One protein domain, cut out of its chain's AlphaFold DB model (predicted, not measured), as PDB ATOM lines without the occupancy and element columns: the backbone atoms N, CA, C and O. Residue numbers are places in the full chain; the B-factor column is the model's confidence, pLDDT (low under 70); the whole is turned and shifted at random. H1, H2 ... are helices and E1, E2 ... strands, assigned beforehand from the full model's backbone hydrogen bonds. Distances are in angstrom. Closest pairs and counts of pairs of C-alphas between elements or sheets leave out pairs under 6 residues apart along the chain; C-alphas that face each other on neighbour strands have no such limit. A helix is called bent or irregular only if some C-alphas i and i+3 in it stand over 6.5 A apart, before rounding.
ATOM      1  N   PRO A 238     182.966 194.538 219.078       64.25
ATOM      2  CA  PRO A 238     184.390 194.841 218.888       64.25
ATOM      3  C   PRO A 238     185.288 193.841 219.608       64.25
ATOM      4  O   PRO A 238     186.324 193.436 219.096       64.25
ATOM      5  N   HIS A 239     184.853 193.373 220.780       64.75
ATOM      6  CA  HIS A 239     185.550 192.333 221.523       64.75
ATOM      7  C   HIS A 239     185.615 191.000 220.759       64.75
ATOM      8  O   HIS A 239     186.610 190.304 220.904       64.75
ATOM      9  N   ARG A 240     184.627 190.642 219.921       64.31
ATOM     10  CA  ARG A 240     184.616 189.384 219.146       64.31
ATOM     11  C   ARG A 240     185.336 189.552 217.803       64.31
ATOM     12  O   ARG A 240     186.254 188.784 217.522       64.31
ATOM     13  N   SER A 241     185.028 190.602 217.035       62.00
ATOM     14  CA  SER A 241     185.702 190.905 215.758       62.00
ATOM     15  C   SER A 241     187.213 191.114 215.936       62.00
ATOM     16  O   SER A 241     188.010 190.636 215.123       62.00
ATOM     17  N   ILE A 242     187.635 191.758 217.033       57.66
ATOM     18  CA  ILE A 242     189.052 191.984 217.340       57.66
ATOM     19  C   ILE A 242     189.669 190.774 218.061       57.66
ATOM     20  O   ILE A 242     190.776 190.401 217.681       57.66
ATOM     21  N   ALA A 243     188.999 190.078 218.994       54.22
ATOM     22  CA  ALA A 243     189.580 188.871 219.618       54.22
ATOM     23  C   ALA A 243     189.617 187.631 218.702       54.22
ATOM     24  O   ALA A 243     190.325 186.669 219.019       54.22
ATOM     25  N   LEU A 244     188.985 187.662 217.526       51.19
ATOM     26  CA  LEU A 244     189.265 186.722 216.433       51.19
ATOM     27  C   LEU A 244     190.541 187.086 215.645       51.19
ATOM     28  O   LEU A 244     191.235 186.192 215.166       51.19
ATOM     29  N   ASN A 245     190.915 188.372 215.571       49.03
ATOM     30  CA  ASN A 245     191.972 188.863 214.676       49.03
ATOM     31  C   ASN A 245     193.268 189.337 215.377       49.03
ATOM     32  O   ASN A 245     194.359 188.866 215.038       49.03
ATOM     33  N   CYS A 246     193.201 190.208 216.386       48.03
ATOM     34  CA  CYS A 246     194.357 190.768 217.111       48.03
ATOM     35  C   CYS A 246     194.486 190.188 218.528       48.03
ATOM     36  O   CYS A 246     193.474 189.924 219.164       48.03
ATOM     37  N   SER A 247     195.696 190.013 219.063       45.31
ATOM     38  CA  SER A 247     195.922 189.436 220.411       45.31
ATOM     39  C   SER A 247     195.709 190.437 221.566       45.31
ATOM     40  O   SER A 247     196.366 190.356 222.604       45.31
ATOM     41  N   LEU A 248     194.829 191.419 221.362       49.41
ATOM     42  CA  LEU A 248     194.589 192.557 222.252       49.41
ATOM     43  C   LEU A 248     193.401 192.271 223.181       49.41
ATOM     44  O   LEU A 248     192.446 191.606 222.787       49.41
ATOM     45  N   GLU A 249     193.452 192.776 224.414       48.94
ATOM     46  CA  GLU A 249     192.366 192.581 225.384       48.94
ATOM     47  C   GLU A 249     191.073 193.321 224.962       48.94
ATOM     48  O   GLU A 249     191.163 194.411 224.384       48.94
ATOM     49  N   PRO A 250     189.872 192.796 225.298       47.44
ATOM     50  CA  PRO A 250     188.574 193.398 224.949       47.44
ATOM     51  C   PRO A 250     188.441 194.889 225.288       47.44
ATOM     52  O   PRO A 250     187.830 195.663 224.552       47.44
ATOM     53  N   ASP A 251     189.059 195.304 226.389       53.00
ATOM     54  CA  ASP A 251     188.980 196.664 226.920       53.00
ATOM     55  C   ASP A 251     189.806 197.668 226.095       53.00
ATOM     56  O   ASP A 251     189.527 198.866 226.112       53.00
ATOM     57  N   PHE A 252     190.782 197.192 225.312       55.91
ATOM     58  CA  PHE A 252     191.410 198.007 224.272       55.91
ATOM     59  C   PHE A 252     190.482 198.153 223.065       55.91
ATOM     60  O   PHE A 252     190.210 199.272 222.639       55.91
ATOM     61  N   ALA A 253     189.964 197.029 222.556       53.62
ATOM     62  CA  ALA A 253     189.101 196.966 221.374       53.62
ATOM     63  C   ALA A 253     187.914 197.944 221.446       53.62
ATOM     64  O   ALA A 253     187.612 198.620 220.464       53.62
ATOM     65  N   PHE A 254     187.293 198.067 222.622       55.22
ATOM     66  CA  PHE A 254     186.191 198.997 222.872       55.22
ATOM     67  C   PHE A 254     186.596 200.484 222.751       55.22
ATOM     68  O   PHE A 254     185.873 201.285 222.166       55.22
ATOM     69  N   ASN A 255     187.779 200.864 223.246       60.78
ATOM     70  CA  ASN A 255     188.224 202.265 223.279       60.78
ATOM     71  C   ASN A 255     188.772 202.794 221.936       60.78
ATOM     72  O   ASN A 255     188.940 204.005 221.779       60.78
ATOM     73  N   VAL A 256     189.048 201.922 220.956       60.53
ATOM     74  CA  VAL A 256     189.683 202.291 219.671       60.53
ATOM     75  C   VAL A 256     188.858 203.291 218.848       60.53
ATOM     76  O   VAL A 256     189.454 204.119 218.156       60.53
ATOM     77  N   LEU A 257     187.518 203.260 218.909       60.62
ATOM     78  CA  LEU A 257     186.678 204.249 218.213       60.62
ATOM     79  C   LEU A 257     186.629 205.598 218.941       60.62
ATOM     80  O   LEU A 257     186.847 206.635 218.318       60.62
ATOM     81  N   SER A 258     186.328 205.589 220.240       59.28
ATOM     82  CA  SER A 258     186.084 206.801 221.034       59.28
ATOM     83  C   SER A 258     187.358 207.607 221.291       59.28
ATOM     84  O   SER A 258     187.343 208.831 221.197       59.28
ATOM     85  N   ASN A 259     188.474 206.923 221.550       65.50
ATOM     86  CA  ASN A 259     189.763 207.521 221.901       65.50
ATOM     87  C   ASN A 259     190.842 207.265 220.831       65.50
ATOM     88  O   ASN A 259     192.030 207.182 221.142       65.50
ATOM     89  N   ALA A 260     190.439 207.173 219.556       64.88
ATOM     90  CA  ALA A 260     191.306 206.891 218.404       64.88
ATOM     91  C   ALA A 260     192.614 207.707 218.391       64.88
ATOM     92  O   ALA A 260     193.689 207.151 218.197       64.88
ATOM     93  N   GLU A 261     192.530 209.015 218.648       62.28
ATOM     94  CA  GLU A 261     193.666 209.954 218.596       62.28
ATOM     95  C   GLU A 261     194.566 209.893 219.850       62.28
ATOM     96  O   GLU A 261     195.691 210.389 219.834       62.28
ATOM     97  N   GLN A 262     194.101 209.254 220.929       65.88
ATOM     98  CA  GLN A 262     194.908 208.953 222.118       65.88
ATOM     99  C   GLN A 262     195.603 207.591 221.987       65.88
ATOM    100  O   GLN A 262     196.744 207.434 222.426       65.88
ATOM    101  N   ILE A 263     194.917 206.622 221.378       66.81
ATOM    102  CA  ILE A 263     195.349 205.230 221.223       66.81
ATOM    103  C   ILE A 263     196.314 205.050 220.050       66.81
ATOM    104  O   ILE A 263     197.390 204.478 220.224       66.81
ATOM    105  N   LEU A 264     195.952 205.522 218.857       77.00
ATOM    106  CA  LEU A 264     196.759 205.328 217.659       77.00
ATOM    107  C   LEU A 264     197.892 206.355 217.624       77.00
ATOM    108  O   LEU A 264     197.677 207.562 217.730       77.00
ATOM    109  N   LYS A 265     199.121 205.855 217.493       77.50
ATOM    110  CA  LYS A 265     200.344 206.653 217.404       77.50
ATOM    111  C   LYS A 265     200.875 206.688 215.964       77.50
ATOM    112  O   LYS A 265     200.582 205.771 215.193       77.50
ATOM    113  N   PRO A 266     201.712 207.678 215.593       80.31
ATOM    114  CA  PRO A 266     202.140 207.864 214.202       80.31
ATOM    115  C   PRO A 266     202.965 206.697 213.640       80.31
ATOM    116  O   PRO A 266     203.057 206.541 212.423       80.31
ATOM    117  N   TYR A 267     203.587 205.902 214.517       78.50
ATOM    118  CA  TYR A 267     204.526 204.840 214.166       78.50
ATOM    119  C   TYR A 267     203.890 203.483 213.845       78.50
ATOM    120  O   TYR A 267     204.557 202.654 213.231       78.50
ATOM    121  N   TYR A 268     202.633 203.232 214.221       83.06
ATOM    122  CA  TYR A 268     201.993 201.948 213.924       83.06
ATOM    123  C   TYR A 268     201.790 201.743 212.420       83.06
ATOM    124  O   TYR A 268     201.514 202.692 211.688       83.06
ATOM    125  N   GLY A 269     201.877 200.493 211.975       84.25
ATOM    126  CA  GLY A 269     201.427 200.038 210.661       84.25
ATOM    127  C   GLY A 269     200.029 199.414 210.722       84.25
ATOM    128  O   GLY A 269     199.513 199.081 211.793       84.25
ATOM    129  N   ILE A 270     199.410 199.243 209.553       85.88
ATOM    130  CA  ILE A 270     198.072 198.654 209.402       85.88
ATOM    131  C   ILE A 270     198.177 197.451 208.463       85.88
ATOM    132  O   ILE A 270     198.452 197.611 207.274       85.88
ATOM    133  N   LEU A 271     197.924 196.248 208.982       85.81
ATOM    134  CA  LEU A 271     197.909 195.011 208.200       85.81
ATOM    135  C   LEU A 271     196.464 194.590 207.930       85.81
ATOM    136  O   LEU A 271     195.744 194.239 208.861       85.81
ATOM    137  N   LEU A 272     196.024 194.598 206.670       85.94
ATOM    138  CA  LEU A 272     194.704 194.060 206.327       85.94
ATOM    139  C   LEU A 272     194.666 192.541 206.537       85.94
ATOM    140  O   LEU A 272     195.588 191.823 206.140       85.94
ATOM    141  N   VAL A 273     193.582 192.063 207.153       80.31
ATOM    142  CA  VAL A 273     193.292 190.630 207.339       80.31
ATOM    143  C   VAL A 273     192.844 189.998 206.018       80.31
ATOM    144  O   VAL A 273     193.196 188.860 205.723       80.31
ATOM    145  N   ILE A 274     192.091 190.763 205.225       80.12
ATOM    146  CA  ILE A 274     191.501 190.373 203.942       80.12
ATOM    147  C   ILE A 274     192.314 191.000 202.800       80.12
ATOM    148  O   ILE A 274     192.904 192.068 202.974       80.12
ATOM    149  N   ASP A 275     192.334 190.355 201.631       79.88
ATOM    150  CA  ASP A 275     192.922 190.926 200.415       79.88
ATOM    151  C   ASP A 275     192.344 192.331 200.101       79.88
ATOM    152  O   ASP A 275     191.120 192.508 200.174       79.88
ATOM    153  N   PRO A 276     193.169 193.333 199.728       82.56
ATOM    154  CA  PRO A 276     192.690 194.687 199.443       82.56
ATOM    155  C   PRO A 276     191.608 194.745 198.357       82.56
ATOM    156  O   PRO A 276     190.692 195.560 198.451       82.56
ATOM    157  N   SER A 277     191.679 193.880 197.344       81.56
ATOM    158  CA  SER A 277     190.728 193.824 196.225       81.56
ATOM    159  C   SER A 277     189.377 193.280 196.685       81.56
ATOM    160  O   SER A 277     188.339 193.860 196.372       81.56
ATOM    161  N   ALA A 278     189.391 192.207 197.481       81.75
ATOM    162  CA  ALA A 278     188.183 191.635 198.074       81.75
ATOM    163  C   ALA A 278     187.526 192.603 199.075       81.75
ATOM    164  O   ALA A 278     186.303 192.742 199.081       81.75
ATOM    165  N   LEU A 279     188.324 193.330 199.868       83.50
ATOM    166  CA  LEU A 279     187.814 194.378 200.753       83.50
ATOM    167  C   LEU A 279     187.147 195.505 199.951       83.50
ATOM    168  O   LEU A 279     186.006 195.850 200.247       83.50
ATOM    169  N   LEU A 280     187.806 196.032 198.912       81.75
ATOM    170  CA  LEU A 280     187.247 197.081 198.047       81.75
ATOM    171  C   LEU A 280     185.955 196.642 197.339       81.75
ATOM    172  O   LEU A 280     185.040 197.450 197.220       81.75
ATOM    173  N   ALA A 281     185.853 195.378 196.918       79.50
ATOM    174  CA  ALA A 281     184.640 194.820 196.312       79.50
ATOM    175  C   ALA A 281     183.482 194.616 197.313       79.50
ATOM    176  O   ALA A 281     182.329 194.538 196.900       79.50
ATOM    177  N   SER A 282     183.776 194.535 198.616       78.06
ATOM    178  CA  SER A 282     182.776 194.380 199.687       78.06
ATOM    179  C   SER A 282     182.217 195.700 200.235       78.06
ATOM    180  O   SER A 282     181.286 195.683 201.041       78.06
ATOM    181  N   LEU A 283     182.778 196.847 199.835       77.25
ATOM    182  CA  LEU A 283     182.328 198.158 200.304       77.25
ATOM    183  C   LEU A 283     181.029 198.600 199.596       77.25
ATOM    184  O   LEU A 283     180.890 198.384 198.392       77.25
ATOM    185  N   PRO A 284     180.102 199.283 200.298       72.69
ATOM    186  CA  PRO A 284     178.938 199.909 199.670       72.69
ATOM    187  C   PRO A 284     179.312 200.925 198.583       72.69
ATOM    188  O   PRO A 284     180.382 201.535 198.623       72.69
ATOM    189  N   ILE A 285     178.383 201.169 197.654       66.75
ATOM    190  CA  ILE A 285     178.546 202.147 196.563       66.75
ATOM    191  C   ILE A 285     178.806 203.557 197.123       66.75
ATOM    192  O   ILE A 285     179.666 204.271 196.612       66.75
ATOM    193  N   ASP A 286     178.154 203.913 198.233       70.81
ATOM    194  CA  ASP A 286     178.307 205.200 198.931       70.81
ATOM    195  C   ASP A 286     179.563 205.281 199.831       70.81
ATOM    196  O   ASP A 286     179.693 206.180 200.667       70.81
ATOM    197  N   SER A 287     180.497 204.330 199.715       75.81
ATOM    198  CA  SER A 287     181.711 204.313 200.536       75.81
ATOM    199  C   SER A 287     182.644 205.489 200.226       75.81
ATOM    200  O   SER A 287     182.883 205.870 199.080       75.81
ATOM    201  N   SER A 288     183.214 206.077 201.284       79.69
ATOM    202  CA  SER A 288     184.115 207.224 201.152       79.69
ATOM    203  C   SER A 288     185.327 206.886 200.279       79.69
ATOM    204  O   SER A 288     186.118 205.995 200.601       79.69
ATOM    205  N   SER A 289     185.536 207.674 199.220       81.00
ATOM    206  CA  SER A 289     186.706 207.568 198.340       81.00
ATOM    207  C   SER A 289     188.036 207.673 199.099       81.00
ATOM    208  O   SER A 289     189.036 207.100 198.663       81.00
ATOM    209  N   THR A 290     188.046 208.330 200.264       85.50
ATOM    210  CA  THR A 290     189.187 208.398 201.182       85.50
ATOM    211  C   THR A 290     189.562 207.027 201.751       85.50
ATOM    212  O   THR A 290     190.744 206.693 201.769       85.50
ATOM    213  N   LEU A 291     188.585 206.206 202.161       85.19
ATOM    214  CA  LEU A 291     188.835 204.844 202.652       85.19
ATOM    215  C   LEU A 291     189.426 203.977 201.537       85.19
ATOM    216  O   LEU A 291     190.450 203.325 201.729       85.19
ATOM    217  N   SER A 292     188.829 204.034 200.348       84.81
ATOM    218  CA  SER A 292     189.295 203.286 199.178       84.81
ATOM    219  C   SER A 292     190.690 203.729 198.717       84.81
ATOM    220  O   SER A 292     191.474 202.913 198.233       84.81
ATOM    221  N   THR A 293     191.044 205.004 198.903       84.81
ATOM    222  CA  THR A 293     192.404 205.514 198.669       84.81
ATOM    223  C   THR A 293     193.385 205.082 199.751       84.81
ATOM    224  O   THR A 293     194.488 204.674 199.391       84.81
ATOM    225  N   LEU A 294     193.004 205.068 201.032       87.44
ATOM    226  CA  LEU A 294     193.843 204.510 202.096       87.44
ATOM    227  C   LEU A 294     194.159 203.032 201.818       87.44
ATOM    228  O   LEU A 294     195.330 202.672 201.745       87.44
ATOM    229  N   VAL A 295     193.136 202.205 201.568       87.25
ATOM    230  CA  VAL A 295     193.265 200.755 201.314       87.25
ATOM    231  C   VAL A 295     194.230 200.440 200.163       87.25
ATOM    232  O   VAL A 295     195.049 199.534 200.301       87.25
ATOM    233  N   ARG A 296     194.218 201.211 199.064       85.88
ATOM    234  CA  ARG A 296     195.164 201.030 197.941       85.88
ATOM    235  C   ARG A 296     196.632 201.307 198.315       85.88
ATOM    236  O   ARG A 296     197.530 200.680 197.747       85.88
ATOM    237  N   HIS A 297     196.879 202.214 199.262       86.50
ATOM    238  CA  HIS A 297     198.223 202.621 199.694       86.50
ATOM    239  C   HIS A 297     198.724 201.886 200.948       86.50
ATOM    240  O   HIS A 297     199.890 202.046 201.305       86.50
ATOM    241  N   LEU A 298     197.901 201.053 201.599       87.38
ATOM    242  CA  LEU A 298     198.354 200.234 202.728       87.38
ATOM    243  C   LEU A 298     199.475 199.276 202.299       87.38
ATOM    244  O   LEU A 298     199.358 198.559 201.304       87.38
ATOM    245  N   ARG A 299     200.562 199.265 203.073       84.25
ATOM    246  CA  ARG A 299     201.709 198.356 202.959       84.25
ATOM    247  C   ARG A 299     202.151 197.982 204.370       84.25
ATOM    248  O   ARG A 299     202.142 198.834 205.255       84.25
ATOM    249  N   SER A 300     202.562 196.736 204.575       83.25
ATOM    250  CA  SER A 300     203.016 196.231 205.879       83.25
ATOM    251  C   SER A 300     204.278 196.923 206.408       83.25
ATOM    252  O   SER A 300     204.473 196.975 207.617       83.25
ATOM    253  N   SER A 301     205.100 197.501 205.530       81.75
ATOM    254  CA  SER A 301     206.298 198.286 205.859       81.75
ATOM    255  C   SER A 301     206.042 199.788 206.080       81.75
ATOM    256  O   SER A 301     206.979 200.539 206.358       81.75
ATOM    257  N   TYR A 302     204.794 200.266 205.968       86.44
ATOM    258  CA  TYR A 302     204.452 201.686 206.136       86.44
ATOM    259  C   TYR A 302     203.816 201.976 207.503       86.44
ATOM    260  O   TYR A 302     202.855 201.327 207.917       86.44
ATOM    261  N   SER A 303     204.310 203.022 208.168       87.31
ATOM    262  CA  SER A 303     203.675 203.629 209.341       87.31
ATOM    263  C   SER A 303     202.490 204.526 208.951       87.31
ATOM    264  O   SER A 303     202.414 205.022 207.823       87.31
ATOM    265  N   MET A 304     201.601 204.834 209.898       85.88
ATOM    266  CA  MET A 304     200.529 205.827 209.725       85.88
ATOM    267  C   MET A 304     201.077 207.216 209.353       85.88
ATOM    268  O   MET A 304     200.470 207.911 208.538       85.88
ATOM    269  N   SER A 305     202.251 207.602 209.867       85.12
ATOM    270  CA  SER A 305     202.949 208.825 209.450       85.12
ATOM    271  C   SER A 305     203.396 208.786 207.985       85.12
ATOM    272  O   SER A 305     203.209 209.776 207.276       85.12
ATOM    273  N   ARG A 306     203.913 207.654 207.480       86.50
ATOM    274  CA  ARG A 306     204.253 207.518 206.053       86.50
ATOM    275  C   ARG A 306     202.997 207.495 205.187       86.50
ATOM    276  O   ARG A 306     202.960 208.192 204.180       86.50
ATOM    277  N   LEU A 307     201.948 206.788 205.607       87.31
ATOM    278  CA  LEU A 307     200.650 206.776 204.922       87.31
ATOM    279  C   LEU A 307     200.044 208.185 204.805       87.31
ATOM    280  O   LEU A 307     199.456 208.495 203.773       87.31
ATOM    281  N   SER A 308     200.228 209.054 205.806       90.44
ATOM    282  CA  SER A 308     199.806 210.465 205.755       90.44
ATOM    283  C   SER A 308     200.516 211.246 204.645       90.44
ATOM    284  O   SER A 308     199.865 211.982 203.906       90.44
ATOM    285  N   LEU A 309     201.822 211.022 204.465       88.00
ATOM    286  CA  LEU A 309     202.612 211.646 203.399       88.00
ATOM    287  C   LEU A 309     202.252 211.101 202.006       88.00
ATOM    288  O   LEU A 309     202.063 211.886 201.084       88.00
ATOM    289  N   GLU A 310     202.118 209.779 201.855       88.38
ATOM    290  CA  GLU A 310     201.828 209.124 200.562       88.38
ATOM    291  C   GLU A 310     200.397 209.392 200.064       88.38
ATOM    292  O   GLU A 310     200.167 209.551 198.869       88.38
ATOM    293  N   THR A 311     199.413 209.446 200.969       87.75
ATOM    294  CA  THR A 311     198.001 209.682 200.604       87.75
ATOM    295  C   THR A 311     197.598 211.159 200.613       87.75
ATOM    296  O   THR A 311     196.499 211.490 200.169       87.75
ATOM    297  N   GLY A 312     198.443 212.044 201.156       86.56
ATOM    298  CA  GLY A 312     198.122 213.454 201.403       86.56
ATOM    299  C   GLY A 312     197.060 213.688 202.489       86.56
ATOM    300  O   GLY A 312     196.595 214.816 202.655       86.56
ATOM    301  N   LEU A 313     196.643 212.646 203.218       89.50
ATOM    302  CA  LEU A 313     195.574 212.726 204.213       89.50
ATOM    303  C   LEU A 313     196.113 213.149 205.588       89.50
ATOM    304  O   LEU A 313     197.102 212.572 206.050       89.50
ATOM    305  N   PRO A 314     195.451 214.079 206.303       89.50
ATOM    306  CA  PRO A 314     195.807 214.422 207.676       89.50
ATOM    307  C   PRO A 314     195.818 213.200 208.599       89.50
ATOM    308  O   PRO A 314     194.892 212.387 208.592       89.50
ATOM    309  N   LEU A 315     196.836 213.103 209.455       85.94
ATOM    310  CA  LEU A 315     197.027 211.967 210.358       85.94
ATOM    311  C   LEU A 315     195.795 211.633 211.246       85.94
ATOM    312  O   LEU A 315     195.470 210.450 211.342       85.94
ATOM    313  N   PRO A 316     195.018 212.600 211.790       86.75
ATOM    314  CA  PRO A 316     193.767 212.296 212.502       86.75
ATOM    315  C   PRO A 316     192.685 211.641 211.624       86.75
ATOM    316  O   PRO A 316     191.889 210.840 212.110       86.75
ATOM    317  N   GLN A 317     192.656 211.933 210.319       88.56
ATOM    318  CA  GLN A 317     191.740 211.278 209.380       88.56
ATOM    319  C   GLN A 317     192.163 209.824 209.131       88.56
ATOM    320  O   GLN A 317     191.308 208.939 209.099       88.56
ATOM    321  N   ILE A 318     193.471 209.560 209.041       88.75
ATOM    322  CA  ILE A 318     194.010 208.192 208.987       88.75
ATOM    323  C   ILE A 318     193.697 207.431 210.274       88.75
ATOM    324  O   ILE A 318     193.246 206.295 210.178       88.75
ATOM    325  N   TYR A 319     193.839 208.040 211.455       86.88
ATOM    326  CA  TYR A 319     193.455 207.397 212.717       86.88
ATOM    327  C   TYR A 319     191.973 207.006 212.740       86.88
ATOM    328  O   TYR A 319     191.655 205.868 213.067       86.88
ATOM    329  N   ARG A 320     191.061 207.887 212.315       85.19
ATOM    330  CA  ARG A 320     189.617 207.577 212.269       85.19
ATOM    331  C   ARG A 320     189.299 206.431 211.297       85.19
ATOM    332  O   ARG A 320     188.515 205.546 211.633       85.19
ATOM    333  N   LEU A 321     189.944 206.396 210.128       86.31
ATOM    334  CA  LEU A 321     189.791 205.307 209.151       86.31
ATOM    335  C   LEU A 321     190.431 203.989 209.626       86.31
ATOM    336  O   LEU A 321     189.861 202.919 209.414       86.31
ATOM    337  N   ALA A 322     191.576 204.056 210.306       85.19
ATOM    338  CA  ALA A 322     192.244 202.906 210.908       85.19
ATOM    339  C   ALA A 322     191.415 202.319 212.058       85.19
ATOM    340  O   ALA A 322     191.160 201.118 212.064       85.19
ATOM    341  N   SER A 323     190.916 203.154 212.976       80.38
ATOM    342  CA  SER A 323     190.002 202.745 214.048       80.38
ATOM    343  C   SER A 323     188.728 202.098 213.509       80.38
ATOM    344  O   SER A 323     188.284 201.095 214.061       80.38
ATOM    345  N   HIS A 324     188.175 202.597 212.398       81.94
ATOM    346  CA  HIS A 324     187.048 201.955 211.720       81.94
ATOM    347  C   HIS A 324     187.418 200.555 211.192       81.94
ATOM    348  O   HIS A 324     186.722 199.584 211.481       81.94
ATOM    349  N   LEU A 325     188.540 200.411 210.476       80.81
ATOM    350  CA  LEU A 325     189.011 199.108 209.975       80.81
ATOM    351  C   LEU A 325     189.354 198.108 211.097       80.81
ATOM    352  O   LEU A 325     189.163 196.905 210.915       80.81
ATOM    353  N   LEU A 326     189.837 198.594 212.246       78.06
ATOM    354  CA  LEU A 326     190.093 197.797 213.448       78.06
ATOM    355  C   LEU A 326     188.782 197.336 214.105       78.06
ATOM    356  O   LEU A 326     188.641 196.152 214.387       78.06
ATOM    357  N   TYR A 327     187.810 198.234 214.295       76.62
ATOM    358  CA  TYR A 327     186.491 197.945 214.885       76.62
ATOM    359  C   TYR A 327     185.740 196.831 214.132       76.62
ATOM    360  O   TYR A 327     185.256 195.872 214.737       76.62
ATOM    361  N   TRP A 328     185.737 196.881 212.797       76.31
ATOM    362  CA  TRP A 328     185.185 195.819 211.942       76.31
ATOM    363  C   TRP A 328     186.087 194.573 211.819       76.31
ATOM    364  O   TRP A 328     185.812 193.702 211.002       76.31
ATOM    365  N   GLY A 329     187.199 194.479 212.558       73.06
ATOM    366  CA  GLY A 329     188.130 193.341 212.516       73.06
ATOM    367  C   GLY A 329     188.864 193.136 211.181       73.06
ATOM    368  O   GLY A 329     189.611 192.169 211.036       73.06
ATOM    369  N   ARG A 330     188.681 194.025 210.193       78.00
ATOM    370  CA  ARG A 330     189.207 193.866 208.821       78.00
ATOM    371  C   ARG A 330     190.685 194.252 208.695       78.00
ATOM    372  O   ARG A 330     191.336 193.881 207.717       78.00
ATOM    373  N   ALA A 331     191.229 194.939 209.697       80.19
ATOM    374  CA  ALA A 331     192.652 195.217 209.847       80.19
ATOM    375  C   ALA A 331     193.186 194.794 211.222       80.19
ATOM    376  O   ALA A 331     192.438 194.657 212.190       80.19
ATOM    377  N   LYS A 332     194.510 194.655 211.306       77.88
ATOM    378  CA  LYS A 332     195.280 194.538 212.542       77.88
ATOM    379  C   LYS A 332     196.223 195.720 212.697       77.88
ATOM    380  O   LYS A 332     196.793 196.199 211.714       77.88
ATOM    381  N   LEU A 333     196.433 196.128 213.943       78.69
ATOM    382  CA  LEU A 333     197.526 197.018 214.306       78.69
ATOM    383  C   LEU A 333     198.819 196.192 214.348       78.69
ATOM    384  O   LEU A 333     198.865 195.165 215.026       78.69
ATOM    385  N   ILE A 334     199.842 196.627 213.619       79.69
ATOM    386  CA  ILE A 334     201.190 196.046 213.659       79.69
ATOM    387  C   ILE A 334     202.217 197.155 213.894       79.69
ATOM    388  O   ILE A 334     201.905 198.340 213.767       79.69
ATOM    389  N   TYR A 335     203.458 196.785 214.182       79.31
ATOM    390  CA  TYR A 335     204.588 197.662 213.884       79.31
ATOM    391  C   TYR A 335     205.004 197.414 212.431       79.31
ATOM    392  O   TYR A 335     204.866 196.277 211.969       79.31
ATOM    393  N   PRO A 336     205.452 198.436 211.684       83.00
ATOM    394  CA  PRO A 336     205.816 198.239 210.291       83.00
ATOM    395  C   PRO A 336     206.951 197.217 210.146       83.00
ATOM    396  O   PRO A 336     207.876 197.187 210.961       83.00
ATOM    397  N   ILE A 337     206.868 196.367 209.122       82.94
ATOM    398  CA  ILE A 337     207.868 195.326 208.862       82.94
ATOM    399  C   ILE A 337     209.145 195.979 208.314       82.94
ATOM    400  O   ILE A 337     209.118 196.613 207.258       82.94
TER     401      ILE A 337
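What this domain is: This is residues 238 to 337 of the 988 residues of the protein "Hypothetical protein" of Adineta ricciae (UniProt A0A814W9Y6). What does one see first? The long helix H7 runs through the middle of a small rounded body, with a two-stranded ladder, E1 and E2, packed on its residues 322 to 326. H1, H2 and H3 gather on one side of H7, and H4, H5 and H6 form a separate group on the other side. What is it made of? The printed part has 100 residues with seven named helices and two named strands, in the order H1 H2 H3 E1 H4 H5 H6 H7 E2; it is mostly helix, and the sheet, order E1 - E2, is antiparallel. It is compact, with a radius of gyration of the C-alphas of 12.6 A and spans of 31 by 27 by 25 A.

Where its parts are: Where are the strands? E1 is residues 269 to 272, 10.0 A long, from C-alpha 269 at (201.427, 200.038, 210.661); E2 is residues 331 to 334, 9.4 A, ending with C-alpha 334 at (201.190, 196.046, 213.659). Where are the helices? H7 is residues 315 to 327, 18.1 A; H1 is 238 to 245, 10.5 A, from C-alpha 238 at (184.390, 194.841, 218.888); H2 is 250 to 258, 14.2 A; H3 is 260 to 263, 5.2 A. H4 is residues 276 to 282, 9.9 A; H5 is 289 to 297, 12.6 A; H6 is 304 to 311, 10.2 A. H2 is irregular, with C-alphas 254 and 257 7.0 A apart.

How they stand to each other: How do the strands pair? N 271 and O 332 are within hydrogen-bond range at 3.0 A, as are N 269 and O 334 at 2.8 A. What does the hub, H7, touch? It touches H2 at a steep tilt of 41 degrees, opposite ways, closest C-alphas Leu 257 and Ser 323, 5.5 A; H3 at Ala 260 and Tyr 319, 6.1 A; and, with residues 326 to 327 alone, H1 at Pro 238 and Tyr 327, 5.5 A. With residues 315 to 319 alone it touches H6, closest C-alphas Ser 308 and Leu 315, 5.6 A; their tilt of 71 degrees is only just about perpendicular. What of H4 and H5? They are a helical hairpin at a shallow tilt of 28 degrees, opposite ways, closest C-alphas Pro 276 and Val 295, 6.4 A; H4 and H7 are apart. Are the helix backbones bonded throughout? Every O i to N i+4 pair is within hydrogen-bond range in H4, H5, H6 and H7, against 3 of 4 in H1 and 2 of 5 in H2, where 3 of 6 O i to N i+3 pairs are within range; H3 is too short for an O i to N i+4 pair.

The domain as a whole: How large is it? The two C-alphas farthest apart, those of Glu 249 and Ile 285, are 33.4 A apart. Are there cuts or long links? The printed part has no cut, and no link is long. Where is confidence low? Residues 238 to 263 and residue 285 are under 70 in pLDDT; the mean of the printed part is 76.1.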